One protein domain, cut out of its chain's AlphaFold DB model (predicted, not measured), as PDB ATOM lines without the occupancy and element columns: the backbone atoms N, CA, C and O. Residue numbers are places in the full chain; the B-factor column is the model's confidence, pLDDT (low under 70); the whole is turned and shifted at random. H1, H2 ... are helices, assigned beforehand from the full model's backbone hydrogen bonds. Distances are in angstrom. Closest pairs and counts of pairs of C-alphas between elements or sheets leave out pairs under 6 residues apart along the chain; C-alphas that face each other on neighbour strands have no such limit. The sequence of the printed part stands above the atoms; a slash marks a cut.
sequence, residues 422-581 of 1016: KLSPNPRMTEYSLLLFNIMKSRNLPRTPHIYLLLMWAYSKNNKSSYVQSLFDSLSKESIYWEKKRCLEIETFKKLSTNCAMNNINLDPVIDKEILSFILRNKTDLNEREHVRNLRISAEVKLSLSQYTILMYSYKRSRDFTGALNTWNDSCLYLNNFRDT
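What this domain is: This is residues 422 to 581 of the 1016 residues of an uncharacterized protein of Smittium mucronatum (UniProt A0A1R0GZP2). One long helix, H3, makes the long axis: H2 and H6 pack on its first part as a three-helix bundle, with H1 beside H2 and H7 beside H6, while the H4-H5 hairpin crosses its later part steeply. Residues 496 to 501 and 576 to 581, the latter in H7, stick out. The printed part has 160 residues with seven named helices, H1 to H7 in order, and no named strand: all helix. It is only just loose, close to compact, with radius of gyration of the C-alphas 18.6 A, and elongated, spanning 59 by 38 by 24 A.

Where its parts are: H3, residues 465 to 496, is 47.2 A long and begins at C-alpha 465 (-31.714, 29.780, 14.272). H1 is 427 to 442, 23.0 A; H2 449 to 461; H4 509 to 522; H5 526 to 538; H6 545 to 558. H7, 561 to 581, is 30.5 A long and ends at C-alpha 581 (-41.893, -0.150, 17.444).

How they stand to each other: H3 is the hub, touching four helices. H2, H3 and H6 form an up-and-down bundle, each running against the one before. Residues 465 to 475 of H3 touch H2, closest C-alphas Val 468 and Met 456, 5.0 A. H6 touches H2 at a shallow tilt of 14 degrees, the same way, closest C-alphas Ser 554 and Ser 460, 4.6 A. Residues 486 to 493 of H3 touch H4 at a steep 54 degrees, closest C-alphas Ile 490 and Ile 515, 7.4 A. Every O i to N i+4 pair is within hydrogen-bond range in H2, H5, H6 and H7; 11 of 12 are in H1, 27 of 28 in H3, 8 of 10 in H4.

The domain as a whole: The printed part has no cut. The H3 to H4 link is long. Mean pLDDT of the printed part is 72.3; residues 496 to 513 and 568 to 581 are among those under 70.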
ATOM      1  N   LYS A 422     -47.843  36.948  22.327       38.25
ATOM      2  CA  LYS A 422     -47.588  37.788  21.136       38.25
ATOM      3  C   LYS A 422     -46.236  38.523  21.165       38.25
ATOM      4  O   LYS A 422     -45.770  38.921  20.100       38.25
ATOM      5  N   LEU A 423     -45.586  38.672  22.323       49.28
ATOM      6  CA  LEU A 423     -44.321  39.409  22.460       49.28
ATOM      7  C   LEU A 423     -43.081  38.494  22.457       49.28
ATOM      8  O   LEU A 423     -43.114  37.365  22.944       49.28
ATOM      9  N   SER A 424     -41.976  38.991  21.890       56.34
ATOM     10  CA  SER A 424     -40.670  38.317  21.866       56.34
ATOM     11  C   SER A 424     -39.965  38.399  23.230       56.34
ATOM     12  O   SER A 424     -39.901  39.493  23.794       56.34
ATOM     13  N   PRO A 425     -39.385  37.299  23.747       66.12
ATOM     14  CA  PRO A 425     -38.592  37.321  24.979       66.12
ATOM     15  C   PRO A 425     -37.379  38.249  24.872       66.12
ATOM     16  O   PRO A 425     -36.712  38.284  23.838       66.12
ATOM     17  N   ASN A 426     -37.053  38.959  25.955       73.19
ATOM     18  CA  ASN A 426     -35.926  39.893  25.983       73.19
ATOM     19  C   ASN A 426     -34.601  39.177  25.611       73.19
ATOM     20  O   ASN A 426     -34.250  38.183  26.261       73.19
ATOM     21  N   PRO A 427     -33.835  39.665  24.612       74.31
ATOM     22  CA  PRO A 427     -32.568  39.056  24.201       74.31
ATOM     23  C   PRO A 427     -31.548  38.903  25.336       74.31
ATOM     24  O   PRO A 427     -30.935  37.843  25.449       74.31
ATOM     25  N   ARG A 428     -31.424  39.903  26.227       75.19
ATOM     26  CA  ARG A 428     -30.512  39.851  27.386       75.19
ATOM     27  C   ARG A 428     -30.933  38.759  28.373       75.19
ATOM     28  O   ARG A 428     -30.111  37.955  28.798       75.19
ATOM     29  N   MET A 429     -32.227  38.669  28.689       78.56
ATOM     30  CA  MET A 429     -32.746  37.611  29.574       78.56
ATOM     31  C   MET A 429     -32.617  36.219  28.954       78.56
ATOM     32  O   MET A 429     -32.390  35.242  29.667       78.56
ATOM     33  N   THR A 430     -32.697  36.125  27.626       81.25
ATOM     34  CA  THR A 430     -32.454  34.878  26.892       81.25
ATOM     35  C   THR A 430     -30.994  34.428  27.035       81.25
ATOM     36  O   THR A 430     -30.738  33.250  27.275       81.25
ATOM     37  N   GLU A 431     -30.036  35.355  26.967       78.75
ATOM     38  CA  GLU A 431     -28.608  35.063  27.160       78.75
ATOM     39  C   GLU A 431     -28.277  34.656  28.603       78.75
ATOM     40  O   GLU A 431     -27.594  33.651  28.811       78.75
ATOM     41  N   TYR A 432     -28.835  35.337  29.607       80.50
ATOM     42  CA  TYR A 432     -28.705  34.907  31.006       80.50
ATOM     43  C   TYR A 432     -29.338  33.534  31.263       80.50
ATOM     44  O   TYR A 432     -28.787  32.715  31.999       80.50
ATOM     45  N   SER A 433     -30.465  33.243  30.613       86.00
ATOM     46  CA  SER A 433     -31.096  31.925  30.683       86.00
ATOM     47  C   SER A 433     -30.196  30.832  30.094       86.00
ATOM     48  O   SER A 433     -30.101  29.746  30.666       86.00
ATOM     49  N   LEU A 434     -29.480  31.120  29.000       87.19
ATOM     50  CA  LEU A 434     -28.481  30.211  28.431       87.19
ATOM     51  C   LEU A 434     -27.264  30.030  29.356       87.19
ATOM     52  O   LEU A 434     -26.733  28.924  29.458       87.19
ATOM     53  N   LEU A 435     -26.841  31.076  30.071       86.00
ATOM     54  CA  LEU A 435     -25.777  30.969  31.072       86.00
ATOM     55  C   LEU A 435     -26.170  29.998  32.196       86.00
ATOM     56  O   LEU A 435     -25.422  29.062  32.479       86.00
ATOM     57  N   LEU A 436     -27.361  30.164  32.785       85.94
ATOM     58  CA  LEU A 436     -27.884  29.242  33.806       85.94
ATOM     59  C   LEU A 436     -27.978  27.808  33.274       85.94
ATOM     60  O   LEU A 436     -27.592  26.853  33.946       85.94
ATOM     61  N   PHE A 437     -28.428  27.660  32.033       88.00
ATOM     62  CA  PHE A 437     -28.511  26.376  31.354       88.00
ATOM     63  C   PHE A 437     -27.144  25.696  31.158       88.00
ATOM     64  O   PHE A 437     -27.024  24.476  31.290       88.00
ATOM     65  N   ASN A 438     -26.090  26.464  30.887       88.12
ATOM     66  CA  ASN A 438     -24.727  25.944  30.787       88.12
ATOM     67  C   ASN A 438     -24.133  25.603  32.162       88.12
ATOM     68  O   ASN A 438     -23.421  24.604  32.287       88.12
ATOM     69  N   ILE A 439     -24.483  26.356  33.211       85.31
ATOM     70  CA  ILE A 439     -24.118  26.016  34.596       85.31
ATOM     71  C   ILE A 439     -24.691  24.644  34.973       85.31
ATOM     72  O   ILE A 439     -23.966  23.827  35.541       85.31
ATOM     73  N   MET A 440     -25.936  24.332  34.588       87.06
ATOM     74  CA  MET A 440     -26.516  22.998  34.814       87.06
ATOM     75  C   MET A 440     -25.649  21.879  34.220       87.06
ATOM     76  O   MET A 440     -25.408  20.874  34.889       87.06
ATOM     77  N   LYS A 441     -25.121  22.076  33.002       86.25
ATOM     78  CA  LYS A 441     -24.213  21.120  32.352       86.25
ATOM     79  C   LYS A 441     -22.915  20.943  33.143       86.25
ATOM     80  O   LYS A 441     -22.503  19.813  33.375       86.25
ATOM     81  N   SER A 442     -22.299  22.041  33.596       84.62
ATOM     82  CA  SER A 442     -21.067  21.987  34.407       84.62
ATOM     83  C   SER A 442     -21.256  21.247  35.737       84.62
ATOM     84  O   SER A 442     -20.332  20.611  36.231       84.62
ATOM     85  N   ARG A 443     -22.478  21.279  36.285       82.50
ATOM     86  CA  ARG A 443     -22.861  20.597  37.528       82.50
ATOM     87  C   ARG A 443     -23.385  19.170  37.313       82.50
ATOM     88  O   ARG A 443     -23.877  18.571  38.262       82.50
ATOM     89  N   ASN A 444     -23.299  18.616  36.097       83.81
ATOM     90  CA  ASN A 444     -23.845  17.297  35.741       83.81
ATOM     91  C   ASN A 444     -25.341  17.125  36.081       83.81
ATOM     92  O   ASN A 444     -25.791  16.022  36.395       83.81
ATOM     93  N   LEU A 445     -26.125  18.204  36.008       84.19
ATOM     94  CA  LEU A 445     -27.567  18.162  36.243       84.19
ATOM     95  C   LEU A 445     -28.312  17.822  34.942       84.19
ATOM     96  O   LEU A 445     -27.966  18.362  33.886       84.19
ATOM     97  N   PRO A 446     -29.357  16.973  34.983       83.19
ATOM     98  CA  PRO A 446     -30.165  16.698  33.802       83.19
ATOM     99  C   PRO A 446     -30.894  17.972  33.360       83.19
ATOM    100  O   PRO A 446     -31.531  18.650  34.171       83.19
ATOM    101  N   ARG A 447     -30.806  18.300  32.069       86.38
ATOM    102  CA  ARG A 447     -31.493  19.436  31.439       86.38
ATOM    103  C   ARG A 447     -32.737  18.901  30.733       86.38
ATOM    104  O   ARG A 447     -32.634  18.246  29.702       86.38
ATOM    105  N   THR A 448     -33.912  19.104  31.327       79.31
ATOM    106  CA  THR A 448     -35.157  18.485  30.836       79.31
ATOM    107  C   THR A 448     -35.585  19.064  29.482       79.31
ATOM    108  O   THR A 448     -35.290  20.230  29.190       79.31
ATOM    109  N   PRO A 449     -36.332  18.310  28.650       73.00
ATOM    110  CA  PRO A 449     -36.740  18.794  27.332       73.00
ATOM    111  C   PRO A 449     -37.613  20.041  27.405       73.00
ATOM    112  O   PRO A 449     -37.587  20.846  26.484       73.00
ATOM    113  N   HIS A 450     -38.354  20.241  28.499       76.00
ATOM    114  CA  HIS A 450     -39.124  21.461  28.729       76.00
ATOM    115  C   HIS A 450     -38.232  22.717  28.746       76.00
ATOM    116  O   HIS A 450     -38.587  23.725  28.143       76.00
ATOM    117  N   ILE A 451     -37.053  22.666  29.381       82.75
ATOM    118  CA  ILE A 451     -36.106  23.798  29.399       82.75
ATOM    119  C   ILE A 451     -35.539  24.043  27.997       82.75
ATOM    120  O   ILE A 451     -35.468  25.190  27.555       82.75
ATOM    121  N   TYR A 452     -35.186  22.968  27.282       85.50
ATOM    122  CA  TYR A 452     -34.766  23.050  25.882       85.50
ATOM    123  C   TYR A 452     -35.850  23.699  25.016       85.50
ATOM    124  O   TYR A 452     -35.548  24.639  24.292       85.50
ATOM    125  N   LEU A 453     -37.111  23.270  25.137       80.31
ATOM    126  CA  LEU A 453     -38.241  23.839  24.398       80.31
ATOM    127  C   LEU A 453     -38.399  25.339  24.669       80.31
ATOM    128  O   LEU A 453     -38.541  26.109  23.722       80.31
ATOM    129  N   LEU A 454     -38.333  25.762  25.937       80.44
ATOM    130  CA  LEU A 454     -38.437  27.175  26.312       80.44
ATOM    131  C   LEU A 454     -37.312  28.024  25.705       80.44
ATOM    132  O   LEU A 454     -37.581  29.076  25.123       80.44
ATOM    133  N   LEU A 455     -36.062  27.563  25.802       85.38
ATOM    134  CA  LEU A 455     -34.909  28.271  25.237       85.38
ATOM    135  C   LEU A 455     -34.948  28.282  23.709       85.38
ATOM    136  O   LEU A 455     -34.782  29.337  23.102       85.38
ATOM    137  N   MET A 456     -35.212  27.137  23.077       85.50
ATOM    138  CA  MET A 456     -35.348  27.027  21.624       85.50
ATOM    139  C   MET A 456     -36.453  27.947  21.102       85.50
ATOM    140  O   MET A 456     -36.265  28.631  20.096       85.50
ATOM    141  N   TRP A 457     -37.587  28.023  21.803       80.94
ATOM    142  CA  TRP A 457     -38.665  28.944  21.465       80.94
ATOM    143  C   TRP A 457     -38.229  30.407  21.598       80.94
ATOM    144  O   TRP A 457     -38.450  31.190  20.675       80.94
ATOM    145  N   ALA A 458     -37.554  30.775  22.691       79.12
ATOM    146  CA  ALA A 458     -37.069  32.138  22.904       79.12
ATOM    147  C   ALA A 458     -36.022  32.567  21.859       79.12
ATOM    148  O   ALA A 458     -36.132  33.644  21.271       79.12
ATOM    149  N   TYR A 459     -35.054  31.704  21.544       83.31
ATOM    150  CA  TYR A 459     -34.054  31.954  20.501       83.31
ATOM    151  C   TYR A 459     -34.667  31.997  19.097       83.31
ATOM    152  O   TYR A 459     -34.300  32.857  18.293       83.31
ATOM    153  N   SER A 460     -35.656  31.143  18.816       78.38
ATOM    154  CA  SER A 460     -36.444  31.203  17.581       78.38
ATOM    155  C   SER A 460     -37.215  32.523  17.466       78.38
ATOM    156  O   SER A 460     -37.276  33.141  16.398       78.38
ATOM    157  N   LYS A 461     -37.759  33.022  18.585       73.62
ATOM    158  CA  LYS A 461     -38.446  34.317  18.632       73.62
ATOM    159  C   LYS A 461     -37.505  35.499  18.380       73.62
ATOM    160  O   LYS A 461     -37.935  36.459  17.742       73.62
ATOM    161  N   ASN A 462     -36.241  35.367  18.776       75.88
ATOM    162  CA  ASN A 462     -35.157  36.324  18.540       75.88
ATOM    163  C   ASN A 462     -34.396  36.103  17.212       75.88
ATOM    164  O   ASN A 462     -33.325  36.671  17.029       75.88
ATOM    165  N   ASN A 463     -34.928  35.290  16.284       78.38
ATOM    166  CA  ASN A 463     -34.346  34.992  14.961       78.38
ATOM    167  C   ASN A 463     -32.916  34.402  14.989       78.38
ATOM    168  O   ASN A 463     -32.170  34.526  14.022       78.38
ATOM    169  N   LYS A 464     -32.530  33.725  16.076       81.62
ATOM    170  CA  LYS A 464     -31.213  33.088  16.254       81.62
ATOM    171  C   LYS A 464     -31.289  31.577  15.947       81.62
ATOM    172  O   LYS A 464     -31.176  30.759  16.856       81.62
ATOM    173  N   SER A 465     -31.506  31.190  14.684       81.00
ATOM    174  CA  SER A 465     -31.714  29.780  14.272       81.00
ATOM    175  C   SER A 465     -30.510  28.861  14.527       81.00
ATOM    176  O   SER A 465     -30.695  27.721  14.945       81.00
ATOM    177  N   SER A 466     -29.277  29.360  14.385       85.06
ATOM    178  CA  SER A 466     -28.050  28.597  14.675       85.06
ATOM    179  C   SER A 466     -27.964  28.126  16.133       85.06
ATOM    180  O   SER A 466     -27.572  26.992  16.407       85.06
ATOM    181  N   TYR A 467     -28.398  28.965  17.077       85.00
ATOM    182  CA  TYR A 467     -28.481  28.605  18.493       85.00
ATOM    183  C   TYR A 467     -29.569  27.559  18.752       85.00
ATOM    184  O   TYR A 467     -29.373  26.670  19.576       85.00
ATOM    185  N   VAL A 468     -30.697  27.627  18.035       84.94
ATOM    186  CA  VAL A 468     -31.769  26.624  18.138       84.94
ATOM    187  C   VAL A 468     -31.284  25.257  17.648       84.94
ATOM    188  O   VAL A 468     -31.524  24.267  18.335       84.94
ATOM    189  N   GLN A 469     -30.546  25.204  16.533       85.50
ATOM    190  CA  GLN A 469     -29.920  23.968  16.051       85.50
ATOM    191  C   GLN A 469     -28.896  23.426  17.055       85.50
ATOM    192  O   GLN A 469     -28.941  22.255  17.411       85.50
ATOM    193  N   SER A 470     -28.022  24.283  17.593       88.75
ATOM    194  CA  SER A 470     -27.038  23.868  18.601       88.75
ATOM    195  C   SER A 470     -27.693  23.290  19.866       88.75
ATOM    196  O   SER A 470     -27.227  22.285  20.410       88.75
ATOM    197  N   LEU A 471     -28.796  23.892  20.324       88.69
ATOM    198  CA  LEU A 471     -29.590  23.374  21.440       88.69
ATOM    199  C   LEU A 471     -30.244  22.033  21.091       88.69
ATOM    200  O   LEU A 471     -30.225  21.122  21.916       88.69
ATOM    201  N   PHE A 472     -30.773  21.887  19.876       87.88
ATOM    202  CA  PHE A 472     -31.339  20.630  19.399       87.88
ATOM    203  C   PHE A 472     -30.292  19.502  19.396       87.88
ATOM    204  O   PHE A 472     -30.500  18.467  20.024       87.88
ATOM    205  N   ASP A 473     -29.117  19.742  18.809       86.31
ATOM    206  CA  ASP A 473     -28.017  18.771  18.770       86.31
ATOM    207  C   ASP A 473     -27.500  18.421  20.173       86.31
ATOM    208  O   ASP A 473     -27.124  17.278  20.452       86.31
ATOM    209  N   SER A 474     -27.474  19.407  21.079       88.19
ATOM    210  CA  SER A 474     -27.125  19.194  22.486       88.19
ATOM    211  C   SER A 474     -28.118  18.251  23.170       88.19
ATOM    212  O   SER A 474     -27.679  17.355  23.891       88.19
ATOM    213  N   LEU A 475     -29.426  18.407  22.935       86.50
ATOM    214  CA  LEU A 475     -30.447  17.519  23.500       86.50
ATOM    215  C   LEU A 475     -30.292  16.085  22.980       86.50
ATOM    216  O   LEU A 475     -30.322  15.149  23.778       86.50
ATOM    217  N   SER A 476     -30.061  15.911  21.676       83.69
ATOM    218  CA  SER A 476     -29.829  14.599  21.059       83.69
ATOM    219  C   SER A 476     -28.658  13.862  21.720       83.69
ATOM    220  O   SER A 476     -28.770  12.694  22.093       83.69
ATOM    221  N   LYS A 477     -27.540  14.566  21.944       86.31
ATOM    222  CA  LYS A 477     -26.355  14.014  22.621       86.31
ATOM    223  C   LYS A 477     -26.616  13.699  24.095       86.31
ATOM    224  O   LYS A 477     -26.140  12.684  24.598       86.31
ATOM    225  N   GLU A 478     -27.360  14.554  24.792       85.00
ATOM    226  CA  GLU A 478     -27.697  14.335  26.200       85.00
ATOM    227  C   GLU A 478     -28.655  13.172  26.423       85.00
ATOM    228  O   GLU A 478     -28.476  12.444  27.397       85.00
ATOM    229  N   SER A 479     -29.623  12.975  25.528       83.88
ATOM    230  CA  SER A 479     -30.538  11.831  25.571       83.88
ATOM    231  C   SER A 479     -29.750  10.520  25.626       83.88
ATOM    232  O   SER A 479     -29.919   9.733  26.556       83.88
ATOM    233  N   ILE A 480     -28.800  10.347  24.699       83.06
ATOM    234  CA  ILE A 480     -27.936   9.158  24.612       83.06
ATOM    235  C   ILE A 480     -27.033   9.035  25.848       83.06
ATOM    236  O   ILE A 480     -26.822   7.944  26.378       83.06
ATOM    237  N   TYR A 481     -26.468  10.150  26.319       86.00
ATOM    238  CA  TYR A 481     -25.593  10.162  27.493       86.00
ATOM    239  C   TYR A 481     -26.308   9.676  28.761       86.00
ATOM    240  O   TYR A 481     -25.779   8.839  29.496       86.00
ATOM    241  N   TRP A 482     -27.506  10.201  29.024       83.56
ATOM    242  CA  TRP A 482     -28.275   9.855  30.214       83.56
ATOM    243  C   TRP A 482     -28.870   8.454  30.142       83.56
ATOM    244  O   TRP A 482     -28.918   7.771  31.161       83.56
ATOM    245  N   GLU A 483     -29.260   8.004  28.953       81.69
ATOM    246  CA  GLU A 483     -29.692   6.629  28.715       81.69
ATOM    247  C   GLU A 483     -28.611   5.617  29.104       81.69
ATOM    248  O   GLU A 483     -28.865   4.750  29.934       81.69
ATOM    249  N   LYS A 484     -27.366   5.813  28.648       84.19
ATOM    250  CA  LYS A 484     -26.235   4.961  29.054       84.19
ATOM    251  C   LYS A 484     -26.040   4.925  30.571       84.19
ATOM    252  O   LYS A 484     -25.821   3.860  31.137       84.19
ATOM    253  N   LYS A 485     -26.133   6.078  31.241       83.38
ATOM    254  CA  LYS A 485     -26.002   6.156  32.706       83.38
ATOM    255  C   LYS A 485     -27.120   5.420  33.444       83.38
ATOM    256  O   LYS A 485     -26.835   4.755  34.434       83.38
ATOM    257  N   ARG A 486     -28.371   5.527  32.978       84.25
ATOM    258  CA  ARG A 486     -29.501   4.794  33.569       84.25
ATOM    259  C   ARG A 486     -29.326   3.287  33.410       84.25
ATOM    260  O   ARG A 486     -29.451   2.579  34.403       84.25
ATOM    261  N   CYS A 487     -28.975   2.819  32.210       80.06
ATOM    262  CA  CYS A 487     -28.766   1.393  31.953       80.06
ATOM    263  C   CYS A 487     -27.669   0.810  32.850       80.06
ATOM    264  O   CYS A 487     -27.881  -0.238  33.448       80.06
ATOM    265  N   LEU A 488     -26.545   1.518  33.024       82.69
ATOM    266  CA  LEU A 488     -25.471   1.089  33.926       82.69
ATOM    267  C   LEU A 488     -25.956   0.931  35.374       82.69
ATOM    268  O   LEU A 488     -25.715  -0.108  35.984       82.69
ATOM    269  N   GLU A 489     -26.668   1.920  35.919       79.75
ATOM    270  CA  GLU A 489     -27.180   1.844  37.294       79.75
ATOM    271  C   GLU A 489     -28.188   0.690  37.450       79.75
ATOM    272  O   GLU A 489     -28.104  -0.098  38.392       79.75
ATOM    273  N   ILE A 490     -29.099   0.527  36.487       77.69
ATOM    274  CA  ILE A 490     -30.082  -0.563  36.480       77.69
ATOM    275  C   ILE A 490     -29.388  -1.930  36.383       77.69
ATOM    276  O   ILE A 490     -29.765  -2.859  37.093       77.69
ATOM    277  N   GLU A 491     -28.348  -2.068  35.561       77.06
ATOM    278  CA  GLU A 491     -27.554  -3.296  35.459       77.06
ATOM    279  C   GLU A 491     -26.787  -3.608  36.745       77.06
ATOM    280  O   GLU A 491     -26.739  -4.768  37.157       77.06
ATOM    281  N   THR A 492     -26.198  -2.605  37.405       78.38
ATOM    282  CA  THR A 492     -25.547  -2.822  38.710       78.38
ATOM    283  C   THR A 492     -26.550  -3.288  39.757       78.38
ATOM    284  O   THR A 492     -26.261  -4.221  40.505       78.38
ATOM    285  N   PHE A 493     -27.756  -2.716  39.759       73.00
ATOM    286  CA  PHE A 493     -28.833  -3.151  40.635       73.00
ATOM    287  C   PHE A 493     -29.257  -4.596  40.337       73.00
ATOM    288  O   PHE A 493     -29.295  -5.410  41.258       73.00
ATOM    289  N   LYS A 494     -29.474  -4.945  39.059       69.94
ATOM    290  CA  LYS A 494     -29.810  -6.315  38.622       69.94
ATOM    291  C   LYS A 494     -28.743  -7.338  39.033       69.94
ATOM    292  O   LYS A 494     -29.087  -8.437  39.455       69.94
ATOM    293  N   LYS A 495     -27.456  -6.980  38.952       71.00
ATOM    294  CA  LYS A 495     -26.333  -7.842  39.372       71.00
ATOM    295  C   LYS A 495     -26.288  -8.075  40.885       71.00
ATOM    296  O   LYS A 495     -25.842  -9.132  41.315       71.00
ATOM    297  N   LEU A 496     -26.730  -7.102  41.683       64.75
ATOM    298  CA  LEU A 496     -26.767  -7.198  43.145       64.75
ATOM    299  C   LEU A 496     -28.034  -7.905  43.659       64.75
ATOM    300  O   LEU A 496     -28.004  -8.513  44.726       64.75
ATOM    301  N   SER A 497     -29.143  -7.851  42.915       59.00
ATOM    302  CA  SER A 497     -30.403  -8.513  43.264       59.00
ATOM    303  C   SER A 497     -30.447  -9.951  42.728       59.00
ATOM    304  O   SER A 497     -31.056 -10.223  41.696       59.00
ATOM    305  N   THR A 498     -29.823 -10.904  43.418       50.41
ATOM    306  CA  THR A 498     -29.760 -12.317  42.987       50.41
ATOM    307  C   THR A 498     -31.060 -13.124  43.168       50.41
ATOM    308  O   THR A 498     -30.998 -14.346  43.147       50.41
ATOM    309  N   ASN A 499     -32.242 -12.506  43.308       42.16
ATOM    310  CA  ASN A 499     -33.514 -13.235  43.443       42.16
ATOM    311  C   ASN A 499     -34.646 -12.687  42.549       42.16
ATOM    312  O   ASN A 499     -35.103 -11.563  42.726       42.16
ATOM    313  N   CYS A 500     -35.111 -13.587  41.669       42.91
ATOM    314  CA  CYS A 500     -36.425 -13.741  41.028       42.91
ATOM    315  C   CYS A 500     -36.997 -12.653  40.082       42.91
ATOM    316  O   CYS A 500     -37.096 -11.471  40.386       42.91
ATOM    317  N   ALA A 501     -37.478 -13.138  38.928       42.88
ATOM    318  CA  ALA A 501     -38.417 -12.534  37.964       42.88
ATOM    319  C   ALA A 501     -37.999 -11.299  37.128       42.88
ATOM    320  O   ALA A 501     -38.657 -11.015  36.133       42.88
ATOM    321  N   MET A 502     -36.901 -10.600  37.429       43.50
ATOM    322  CA  MET A 502     -36.523  -9.353  36.719       43.50
ATOM    323  C   MET A 502     -35.584  -9.513  35.504       43.50
ATOM    324  O   MET A 502     -35.300  -8.539  34.801       43.50
ATOM    325  N   ASN A 503     -35.085 -10.723  35.235       44.16
ATOM    326  CA  ASN A 503     -34.072 -10.947  34.193       44.16
ATOM    327  C   ASN A 503     -34.615 -10.895  32.753       44.16
ATOM    328  O   ASN A 503     -33.818 -10.739  31.834       44.16
ATOM    329  N   ASN A 504     -35.940 -10.949  32.554       43.88
ATOM    330  CA  ASN A 504     -36.569 -11.006  31.224       43.88
ATOM    331  C   ASN A 504     -37.298  -9.719  30.798       43.88
ATOM    332  O   ASN A 504     -38.052  -9.740  29.828       43.88
ATOM    333  N   ILE A 505     -37.101  -8.597  31.493       44.03
ATOM    334  CA  ILE A 505     -37.763  -7.340  31.121       44.03
ATOM    335  C   ILE A 505     -36.869  -6.555  30.156       44.03
ATOM    336  O   ILE A 505     -35.808  -6.057  30.553       44.03
ATOM    337  N   ASN A 506     -37.303  -6.474  28.892       44.06
ATOM    338  CA  ASN A 506     -36.738  -5.580  27.880       44.06
ATOM    339  C   ASN A 506     -36.774  -4.130  28.393       44.06
ATOM    340  O   ASN A 506     -37.757  -3.699  28.992       44.06
ATOM    341  N   LEU A 507     -35.672  -3.402  28.197       48.84
ATOM    342  CA  LEU A 507     -35.478  -2.023  28.655       48.84
ATOM    343  C   LEU A 507     -36.384  -1.060  27.876       48.84
ATOM    344  O   LEU A 507     -35.964  -0.480  26.877       48.84
ATOM    345  N   ASP A 508     -37.615  -0.892  28.347       50.47
ATOM    346  CA  ASP A 508     -38.531   0.141  27.871       50.47
ATOM    347  C   ASP A 508     -38.480   1.381  28.807       50.47
ATOM    348  O   ASP A 508     -38.346   1.242  30.029       50.47
ATOM    349  N   PRO A 509     -38.568   2.631  28.308       50.19
ATOM    350  CA  PRO A 509     -38.331   3.850  29.093       50.19
ATOM    351  C   PRO A 509     -39.345   4.102  30.211       50.19
ATOM    352  O   PRO A 509     -39.081   4.881  31.133       50.19
ATOM    353  N   VAL A 510     -40.529   3.498  30.103       49.47
ATOM    354  CA  VAL A 510     -41.569   3.548  31.137       49.47
ATOM    355  C   VAL A 510     -41.138   2.704  32.343       49.47
ATOM    356  O   VAL A 510     -41.281   3.139  33.488       49.47
ATOM    357  N   ILE A 511     -40.480   1.576  32.077       58.31
ATOM    358  CA  ILE A 511     -39.979   0.615  33.063       58.31
ATOM    359  C   ILE A 511     -38.764   1.195  33.817       58.31
ATOM    360  O   ILE A 511     -38.645   1.023  35.033       58.31
ATOM    361  N   ASP A 512     -37.918   1.992  33.149       66.62
ATOM    362  CA  ASP A 512     -36.779   2.695  33.769       66.62
ATOM    363  C   ASP A 512     -37.191   3.553  34.978       66.62
ATOM    364  O   ASP A 512     -36.530   3.540  36.021       66.62
ATOM    365  N   LYS A 513     -38.276   4.337  34.858       69.19
ATOM    366  CA  LYS A 513     -38.722   5.236  35.940       69.19
ATOM    367  C   LYS A 513     -39.192   4.455  37.160       69.19
ATOM    368  O   LYS A 513     -38.946   4.903  38.284       69.19
ATOM    369  N   GLU A 514     -39.863   3.328  36.952       70.50
ATOM    370  CA  GLU A 514     -40.368   2.475  38.026       70.50
ATOM    371  C   GLU A 514     -39.228   1.759  38.747       70.50
ATOM    372  O   GLU A 514     -39.141   1.858  39.975       70.50
ATOM    373  N   ILE A 515     -38.283   1.173  38.006       71.69
ATOM    374  CA  ILE A 515     -37.081   0.542  38.570       71.69
ATOM    375  C   ILE A 515     -36.259   1.562  39.363       71.69
ATOM    376  O   ILE A 515     -35.915   1.323  40.521       71.69
ATOM    377  N   LEU A 516     -36.001   2.747  38.804       77.06
ATOM    378  CA  LEU A 516     -35.277   3.807  39.513       77.06
ATOM    379  C   LEU A 516     -36.045   4.313  40.743       77.06
ATOM    380  O   LEU A 516     -35.435   4.698  41.741       77.06
ATOM    381  N   SER A 517     -37.382   4.299  40.713       75.88
ATOM    382  CA  SER A 517     -38.196   4.630  41.886       75.88
ATOM    383  C   SER A 517     -38.086   3.577  42.990       75.88
ATOM    384  O   SER A 517     -38.065   3.942  44.167       75.88
ATOM    385  N   PHE A 518     -37.952   2.301  42.623       72.44
ATOM    386  CA  PHE A 518     -37.701   1.205  43.550       72.44
ATOM    387  C   PHE A 518     -36.301   1.312  44.166       72.44
ATOM    388  O   PHE A 518     -36.167   1.300  45.390       72.44
ATOM    389  N   ILE A 519     -35.274   1.557  43.346       75.06
ATOM    390  CA  ILE A 519     -33.900   1.808  43.812       75.06
ATOM    391  C   ILE A 519     -33.885   2.982  44.801       75.06
ATOM    392  O   ILE A 519     -33.324   2.878  45.892       75.06
ATOM    393  N   LEU A 520     -34.583   4.079  44.488       78.12
ATOM    394  CA  LEU A 520     -34.659   5.258  45.355       78.12
ATOM    395  C   LEU A 520     -35.285   4.980  46.736       78.12
ATOM    396  O   LEU A 520     -34.974   5.697  47.693       78.12
ATOM    397  N   ARG A 521     -36.185   3.991  46.843       72.31
ATOM    398  CA  ARG A 521     -36.808   3.582  48.116       72.31
ATOM    399  C   ARG A 521     -35.844   2.785  48.997       72.31
ATOM    400  O   ARG A 521     -35.925   2.916  50.213       72.31
ATOM    401  N   ASN A 522     -34.920   2.037  48.395       69.06
ATOM    402  CA  ASN A 522     -33.996   1.147  49.106       69.06
ATOM    403  C   ASN A 522     -32.665   1.819  49.492       69.06
ATOM    404  O   ASN A 522     -31.927   1.297  50.323       69.06
ATOM    405  N   LYS A 523     -32.342   2.979  48.907       76.00
ATOM    406  CA  LYS A 523     -31.111   3.731  49.197       76.00
ATOM    407  C   LYS A 523     -31.242   4.584  50.464       76.00
ATOM    408  O   LYS A 523     -32.183   5.370  50.595       76.00
ATOM    409  N   THR A 524     -30.268   4.472  51.368       66.25
ATOM    410  CA  THR A 524     -30.216   5.211  52.645       66.25
ATOM    411  C   THR A 524     -29.353   6.475  52.581       66.25
ATOM    412  O   THR A 524     -29.686   7.455  53.249       66.25
ATOM    413  N   ASP A 525     -28.299   6.495  51.756       75.06
ATOM    414  CA  ASP A 525     -27.404   7.648  51.612       75.06
ATOM    415  C   ASP A 525     -28.026   8.803  50.800       75.06
ATOM    416  O   ASP A 525     -28.731   8.599  49.811       75.06
ATOM    417  N   LEU A 526     -27.769  10.045  51.220       67.56
ATOM    418  CA  LEU A 526     -28.353  11.249  50.618       67.56
ATOM    419  C   LEU A 526     -27.815  11.518  49.211       67.56
ATOM    420  O   LEU A 526     -28.607  11.830  48.319       67.56
ATOM    421  N   ASN A 527     -26.504  11.370  49.009       70.75
ATOM    422  CA  ASN A 527     -25.865  11.661  47.726       70.75
ATOM    423  C   ASN A 527     -26.262  10.617  46.682       70.75
ATOM    424  O   ASN A 527     -26.588  10.962  45.546       70.75
ATOM    425  N   GLU A 528     -26.337   9.346  47.083       73.69
ATOM    426  CA  GLU A 528     -26.854   8.276  46.226       73.69
ATOM    427  C   GLU A 528     -28.333   8.483  45.871       73.69
ATOM    428  O   GLU A 528     -28.730   8.312  44.716       73.69
ATOM    429  N   ARG A 529     -29.171   8.923  46.820       74.00
ATOM    430  CA  ARG A 529     -30.579   9.244  46.526       74.00
ATOM    431  C   ARG A 529     -30.719  10.423  45.570       74.00
ATOM    432  O   ARG A 529     -31.606  10.404  44.718       74.00
ATOM    433  N   GLU A 530     -29.883  11.450  45.695       71.69
ATOM    434  CA  GLU A 530     -29.868  12.573  44.756       71.69
ATOM    435  C   GLU A 530     -29.388  12.141  43.366       71.69
ATOM    436  O   GLU A 530     -30.010  12.497  42.363       71.69
ATOM    437  N   HIS A 531     -28.366  11.286  43.301       78.62
ATOM    438  CA  HIS A 531     -27.905  10.677  42.059       78.62
ATOM    439  C   HIS A 531     -29.028   9.902  41.349       78.62
ATOM    440  O   HIS A 531     -29.333  10.180  40.188       78.62
ATOM    441  N   VAL A 532     -29.725   9.010  42.062       79.56
ATOM    442  CA  VAL A 532     -30.848   8.226  41.515       79.56
ATOM    443  C   VAL A 532     -32.034   9.121  41.133       79.56
ATOM    444  O   VAL A 532     -32.695   8.873  40.122       79.56
ATOM    445  N   ARG A 533     -32.302  10.210  41.870       78.75
ATOM    446  CA  ARG A 533     -33.310  11.216  41.473       78.75
ATOM    447  C   ARG A 533     -32.940  11.897  40.160       78.75
ATOM    448  O   ARG A 533     -33.810  12.040  39.304       78.75
ATOM    449  N   ASN A 534     -31.678  12.278  39.981       80.38
ATOM    450  CA  ASN A 534     -31.199  12.874  38.735       80.38
ATOM    451  C   ASN A 534     -31.305  11.880  37.571       80.38
ATOM    452  O   ASN A 534     -31.791  12.253  36.504       80.38
ATOM    453  N   LEU A 535     -30.966  10.604  37.786       80.75
ATOM    454  CA  LEU A 535     -31.184   9.544  36.796       80.75
ATOM    455  C   LEU A 535     -32.668   9.382  36.451       80.75
ATOM    456  O   LEU A 535     -33.020   9.314  35.275       80.75
ATOM    457  N   ARG A 536     -33.559   9.415  37.444       80.06
ATOM    458  CA  ARG A 536     -35.008   9.340  37.218       80.06
ATOM    459  C   ARG A 536     -35.541  10.538  36.426       80.06
ATOM    460  O   ARG A 536     -36.341  10.345  35.517       80.06
ATOM    461  N   ILE A 537     -35.099  11.760  36.737       76.81
ATOM    462  CA  ILE A 537     -35.456  12.973  35.974       76.81
ATOM    463  C   ILE A 537     -34.907  12.879  34.544       76.81
ATOM    464  O   ILE A 537     -35.578  13.266  33.590       76.81
ATOM    465  N   SER A 538     -33.713  12.306  34.375       78.50
ATOM    466  CA  SER A 538     -33.089  12.134  33.064       78.50
ATOM    467  C   SER A 538     -33.879  11.227  32.114       78.50
ATOM    468  O   SER A 538     -33.698  11.330  30.904       78.50
ATOM    469  N   ALA A 539     -34.775  10.374  32.627       71.44
ATOM    470  CA  ALA A 539     -35.658   9.552  31.796       71.44
ATOM    471  C   ALA A 539     -36.574  10.402  30.900       71.44
ATOM    472  O   ALA A 539     -37.014   9.946  29.849       71.44
ATOM    473  N   GLU A 540     -36.835  11.650  31.295       70.56
ATOM    474  CA  GLU A 540     -37.592  12.606  30.488       70.56
ATOM    475  C   GLU A 540     -36.739  13.268  29.410       70.56
ATOM    476  O   GLU A 540     -37.308  13.833  28.490       70.56
ATOM    477  N   VAL A 541     -35.402  13.207  29.481       72.50
ATOM    478  CA  VAL A 541     -34.480  13.806  28.500       72.50
ATOM    479  C   VAL A 541     -34.478  12.958  27.231       72.50
ATOM    480  O   VAL A 541     -33.603  12.126  27.024       72.50
ATOM    481  N   LYS A 542     -35.500  13.163  26.402       71.62
ATOM    482  CA  LYS A 542     -35.670  12.540  25.090       71.62
ATOM    483  C   LYS A 542     -36.078  13.585  24.065       71.62
ATOM    484  O   LYS A 542     -36.706  14.593  24.399       71.62
ATOM    485  N   LEU A 543     -35.721  13.330  22.811       74.50
ATOM    486  CA  LEU A 543     -36.265  14.080  21.688       74.50
ATOM    487  C   LEU A 543     -37.755  13.769  21.560       74.50
ATOM    488  O   LEU A 543     -38.164  12.614  21.622       74.50
ATOM    489  N   SER A 544     -38.566  14.804  21.379       70.88
ATOM    490  CA  SER A 544     -39.958  14.672  20.980       70.88
ATOM    491  C   SER A 544     -40.205  15.469  19.706       70.88
ATOM    492  O   SER A 544     -39.409  16.318  19.288       70.88
ATOM    493  N   LEU A 545     -41.347  15.219  19.070       66.31
ATOM    494  CA  LEU A 545     -41.719  15.927  17.850       66.31
ATOM    495  C   LEU A 545     -41.869  17.446  18.083       66.31
ATOM    496  O   LEU A 545     -41.735  18.235  17.151       66.31
ATOM    497  N   SER A 546     -42.091  17.883  19.330       65.44
ATOM    498  CA  SER A 546     -42.163  19.301  19.698       65.44
ATOM    499  C   SER A 546     -40.837  20.042  19.495       65.44
ATOM    500  O   SER A 546     -40.852  21.210  19.111       65.44
ATOM    501  N   GLN A 547     -39.681  19.404  19.725       78.31
ATOM    502  CA  GLN A 547     -38.388  20.055  19.480       78.31
ATOM    503  C   GLN A 547     -38.113  20.192  17.982       78.31
ATOM    504  O   GLN A 547     -37.674  21.259  17.547       78.31
ATOM    505  N   TYR A 548     -38.447  19.167  17.188       70.56
ATOM    506  CA  TYR A 548     -38.361  19.227  15.726       70.56
ATOM    507  C   TYR A 548     -39.210  20.377  15.164       70.56
ATOM    508  O   TYR A 548     -38.751  21.135  14.309       70.56
ATOM    509  N   THR A 549     -40.419  20.590  15.692       66.69
ATOM    510  CA  THR A 549     -41.316  21.629  15.165       66.69
ATOM    511  C   THR A 549     -40.866  23.042  15.514       66.69
ATOM    512  O   THR A 549     -40.995  23.944  14.682       66.69
ATOM    513  N   ILE A 550     -40.281  23.257  16.699       71.25
ATOM    514  CA  ILE A 550     -39.676  24.548  17.062       71.25
ATOM    515  C   ILE A 550     -38.424  24.822  16.225       71.25
ATOM    516  O   ILE A 550     -38.243  25.954  15.766       71.25
ATOM    517  N   LEU A 551     -37.586  23.808  15.992       77.06
ATOM    518  CA  LEU A 551     -36.401  23.931  15.144       77.06
ATOM    519  C   LEU A 551     -36.790  24.345  13.719       77.06
ATOM    520  O   LEU A 551     -36.315  25.363  13.214       77.06
ATOM    521  N   MET A 552     -37.760  23.659  13.121       68.00
ATOM    522  CA  MET A 552     -38.313  24.021  11.814       68.00
ATOM    523  C   MET A 552     -38.957  25.412  11.797       68.00
ATOM    524  O   MET A 552     -38.789  26.169  10.840       68.00
ATOM    525  N   TYR A 553     -39.671  25.793  12.861       69.06
ATOM    526  CA  TYR A 553     -40.226  27.141  12.990       69.06
ATOM    527  C   TYR A 553     -39.125  28.214  13.049       69.06
ATOM    528  O   TYR A 553     -39.298  29.302  12.493       69.06
ATOM    529  N   SER A 554     -37.982  27.916  13.674       75.56
ATOM    530  CA  SER A 554     -36.820  28.813  13.692       75.56
ATOM    531  C   SER A 554     -36.215  28.997  12.299       75.56
ATOM    532  O   SER A 554     -36.010  30.135  11.878       75.56
ATOM    533  N   TYR A 555     -36.061  27.907  11.542       74.62
ATOM    534  CA  TYR A 555     -35.581  27.931  10.162       74.62
ATOM    535  C   TYR A 555     -36.512  28.700   9.229       74.62
ATOM    536  O   TYR A 555     -36.066  29.491   8.396       74.62
ATOM    537  N   LYS A 556     -37.826  28.573   9.438       66.19
ATOM    538  CA  LYS A 556     -38.813  29.400   8.744       66.19
ATOM    539  C   LYS A 556     -38.589  30.892   8.978       66.19
ATOM    540  O   LYS A 556     -38.697  31.676   8.037       66.19
ATOM    541  N   ARG A 557     -38.329  31.301  10.221       66.56
ATOM    542  CA  ARG A 557     -38.101  32.714  10.550       66.56
ATOM    543  C   ARG A 557     -36.787  33.240   9.985       66.56
ATOM    544  O   ARG A 557     -36.769  34.370   9.508       66.56
ATOM    545  N   SER A 558     -35.736  32.422   9.974       68.75
ATOM    546  CA  SER A 558     -34.452  32.771   9.358       68.75
ATOM    547  C   SER A 558     -34.425  32.613   7.832       68.75
ATOM    548  O   SER A 558     -33.410  32.932   7.226       68.75
ATOM    549  N   ARG A 559     -35.519  32.146   7.206       68.12
ATOM    550  CA  ARG A 559     -35.619  31.823   5.766       68.12
ATOM    551  C   ARG A 559     -34.599  30.773   5.289       68.12
ATOM    552  O   ARG A 559     -34.222  30.768   4.124       68.12
ATOM    553  N   ASP A 560     -34.176  29.871   6.175       70.75
ATOM    554  CA  ASP A 560     -33.303  28.742   5.831       70.75
ATOM    555  C   ASP A 560     -34.166  27.522   5.488       70.75
ATOM    556  O   ASP A 560     -34.650  26.789   6.349       70.75
ATOM    557  N   PHE A 561     -34.430  27.348   4.198       64.56
ATOM    558  CA  PHE A 561     -35.354  26.325   3.706       64.56
ATOM    559  C   PHE A 561     -34.717  24.936   3.627       64.56
ATOM    560  O   PHE A 561     -35.402  23.930   3.808       64.56
ATOM    561  N   THR A 562     -33.407  24.889   3.401       68.31
ATOM    562  CA  THR A 562     -32.612  23.663   3.340       68.31
ATOM    563  C   THR A 562     -32.516  22.987   4.704       68.31
ATOM    564  O   THR A 562     -32.775  21.787   4.805       68.31
ATOM    565  N   GLY A 563     -32.250  23.752   5.771       71.31
ATOM    566  CA  GLY A 563     -32.211  23.223   7.137       71.31
ATOM    567  C   GLY A 563     -33.559  22.656   7.588       71.31
ATOM    568  O   GLY A 563     -33.620  21.579   8.187       71.31
ATOM    569  N   ALA A 564     -34.660  23.323   7.225       64.06
ATOM    570  CA  ALA A 564     -36.011  22.853   7.531       64.06
ATOM    571  C   ALA A 564     -36.361  21.523   6.836       64.06
ATOM    572  O   ALA A 564     -37.004  20.674   7.453       64.06
ATOM    573  N   LEU A 565     -35.932  21.328   5.581       62.31
ATOM    574  CA  LEU A 565     -36.176  20.093   4.827       62.31
ATOM    575  C   LEU A 565     -35.361  18.911   5.373       62.31
ATOM    576  O   LEU A 565     -35.897  17.817   5.524       62.31
ATOM    577  N   ASN A 566     -34.094  19.127   5.731       69.75
ATOM    578  CA  ASN A 566     -33.263  18.074   6.325       69.75
ATOM    579  C   ASN A 566     -33.814  17.633   7.687       69.75
ATOM    580  O   ASN A 566     -34.037  16.447   7.912       69.75
ATOM    581  N   THR A 567     -34.166  18.603   8.538       70.06
ATOM    582  CA  THR A 567     -34.814  18.350   9.837       70.06
ATOM    583  C   THR A 567     -36.113  17.546   9.681       70.06
ATOM    584  O   THR A 567     -36.486  16.781  10.569       70.06
ATOM    585  N   TRP A 568     -36.821  17.714   8.557       63.19
ATOM    586  CA  TRP A 568     -38.039  16.965   8.248       63.19
ATOM    587  C   TRP A 568     -37.755  15.511   7.931       63.19
ATOM    588  O   TRP A 568     -38.366  14.645   8.554       63.19
ATOM    589  N   ASN A 569     -36.814  15.247   7.029       62.66
ATOM    590  CA  ASN A 569     -36.429  13.880   6.695       62.66
ATOM    591  C   ASN A 569     -35.991  13.119   7.955       62.66
ATOM    592  O   ASN A 569     -36.458  12.005   8.188       62.66
ATOM    593  N   ASP A 570     -35.222  13.771   8.828       68.25
ATOM    594  CA  ASP A 570     -34.822  13.209  10.121       68.25
ATOM    595  C   ASP A 570     -36.029  12.942  11.039       68.25
ATOM    596  O   ASP A 570     -36.107  11.899  11.688       68.25
ATOM    597  N   SER A 571     -37.009  13.853  11.077       65.25
ATOM    598  CA  SER A 571     -38.236  13.669  11.863       65.25
ATOM    599  C   SER A 571     -39.150  12.564  11.316       65.25
ATOM    600  O   SER A 571     -39.797  11.868  12.093       65.25
ATOM    601  N   CYS A 572     -39.186  12.360   9.994       58.91
ATOM    602  CA  CYS A 572     -39.920  11.265   9.361       58.91
ATOM    603  C   CYS A 572     -39.280   9.920   9.662       58.91
ATOM    604  O   CYS A 572     -39.993   8.973   9.970       58.91
ATOM    605  N   LEU A 573     -37.949   9.839   9.619       61.53
ATOM    606  CA  LEU A 573     -37.223   8.644  10.043       61.53
ATOM    607  C   LEU A 573     -37.491   8.339  11.521       61.53
ATOM    608  O   LEU A 573     -37.763   7.194  11.869       61.53
ATOM    609  N   TYR A 574     -37.506   9.366  12.376       66.31
ATOM    610  CA  TYR A 574     -37.893   9.222  13.779       66.31
ATOM    611  C   TYR A 574     -39.329   8.690  13.937       66.31
ATOM    612  O   TYR A 574     -39.553   7.768  14.716       66.31
ATOM    613  N   LEU A 575     -40.298   9.224  13.182       58.00
ATOM    614  CA  LEU A 575     -41.695   8.768  13.207       58.00
ATOM    615  C   LEU A 575     -41.878   7.352  12.647       58.00
ATOM    616  O   LEU A 575     -42.687   6.602  13.183       58.00
ATOM    617  N   ASN A 576     -41.138   6.976  11.605       56.50
ATOM    618  CA  ASN A 576     -41.189   5.632  11.031       56.50
ATOM    619  C   ASN A 576     -40.605   4.598  11.996       56.50
ATOM    620  O   ASN A 576     -41.255   3.597  12.260       56.50
ATOM    621  N   ASN A 577     -39.465   4.891  12.626       56.34
ATOM    622  CA  ASN A 577     -38.913   4.031  13.675       56.34
ATOM    623  C   ASN A 577     -39.872   3.906  14.871       56.34
ATOM    624  O   ASN A 577     -40.002   2.830  15.445       56.34
ATOM    625  N   PHE A 578     -40.566   4.995  15.226       49.84
ATOM    626  CA  PHE A 578     -41.600   4.990  16.265       49.84
ATOM    627  C   PHE A 578     -42.816   4.137  15.860       49.84
ATOM    628  O   PHE A 578     -43.382   3.431  16.692       49.84
ATOM    629  N   ARG A 579     -43.195   4.156  14.576       46.31
ATOM    630  CA  ARG A 579     -44.256   3.317  14.009       46.31
ATOM    631  C   ARG A 579     -43.868   1.838  13.976       46.31
ATOM    632  O   ARG A 579     -44.692   1.017  14.343       46.31
ATOM    633  N   ASP A 580     -42.627   1.505  13.636       44.09
ATOM    634  CA  ASP A 580     -42.140   0.120  13.603       44.09
ATOM    635  C   ASP A 580     -42.060  -0.503  15.010       44.09
ATOM    636  O   ASP A 580     -42.337  -1.691  15.189       44.09
ATOM    637  N   THR A 581     -41.741   0.287  16.043       41.72
ATOM    638  CA  THR A 581     -41.893  -0.150  17.444       41.72
ATOM    639  C   THR A 581     -43.364  -0.344  17.828       41.72
ATOM    640  O   THR A 581     -43.694  -1.310  18.510       41.72
TER     641      THR A 581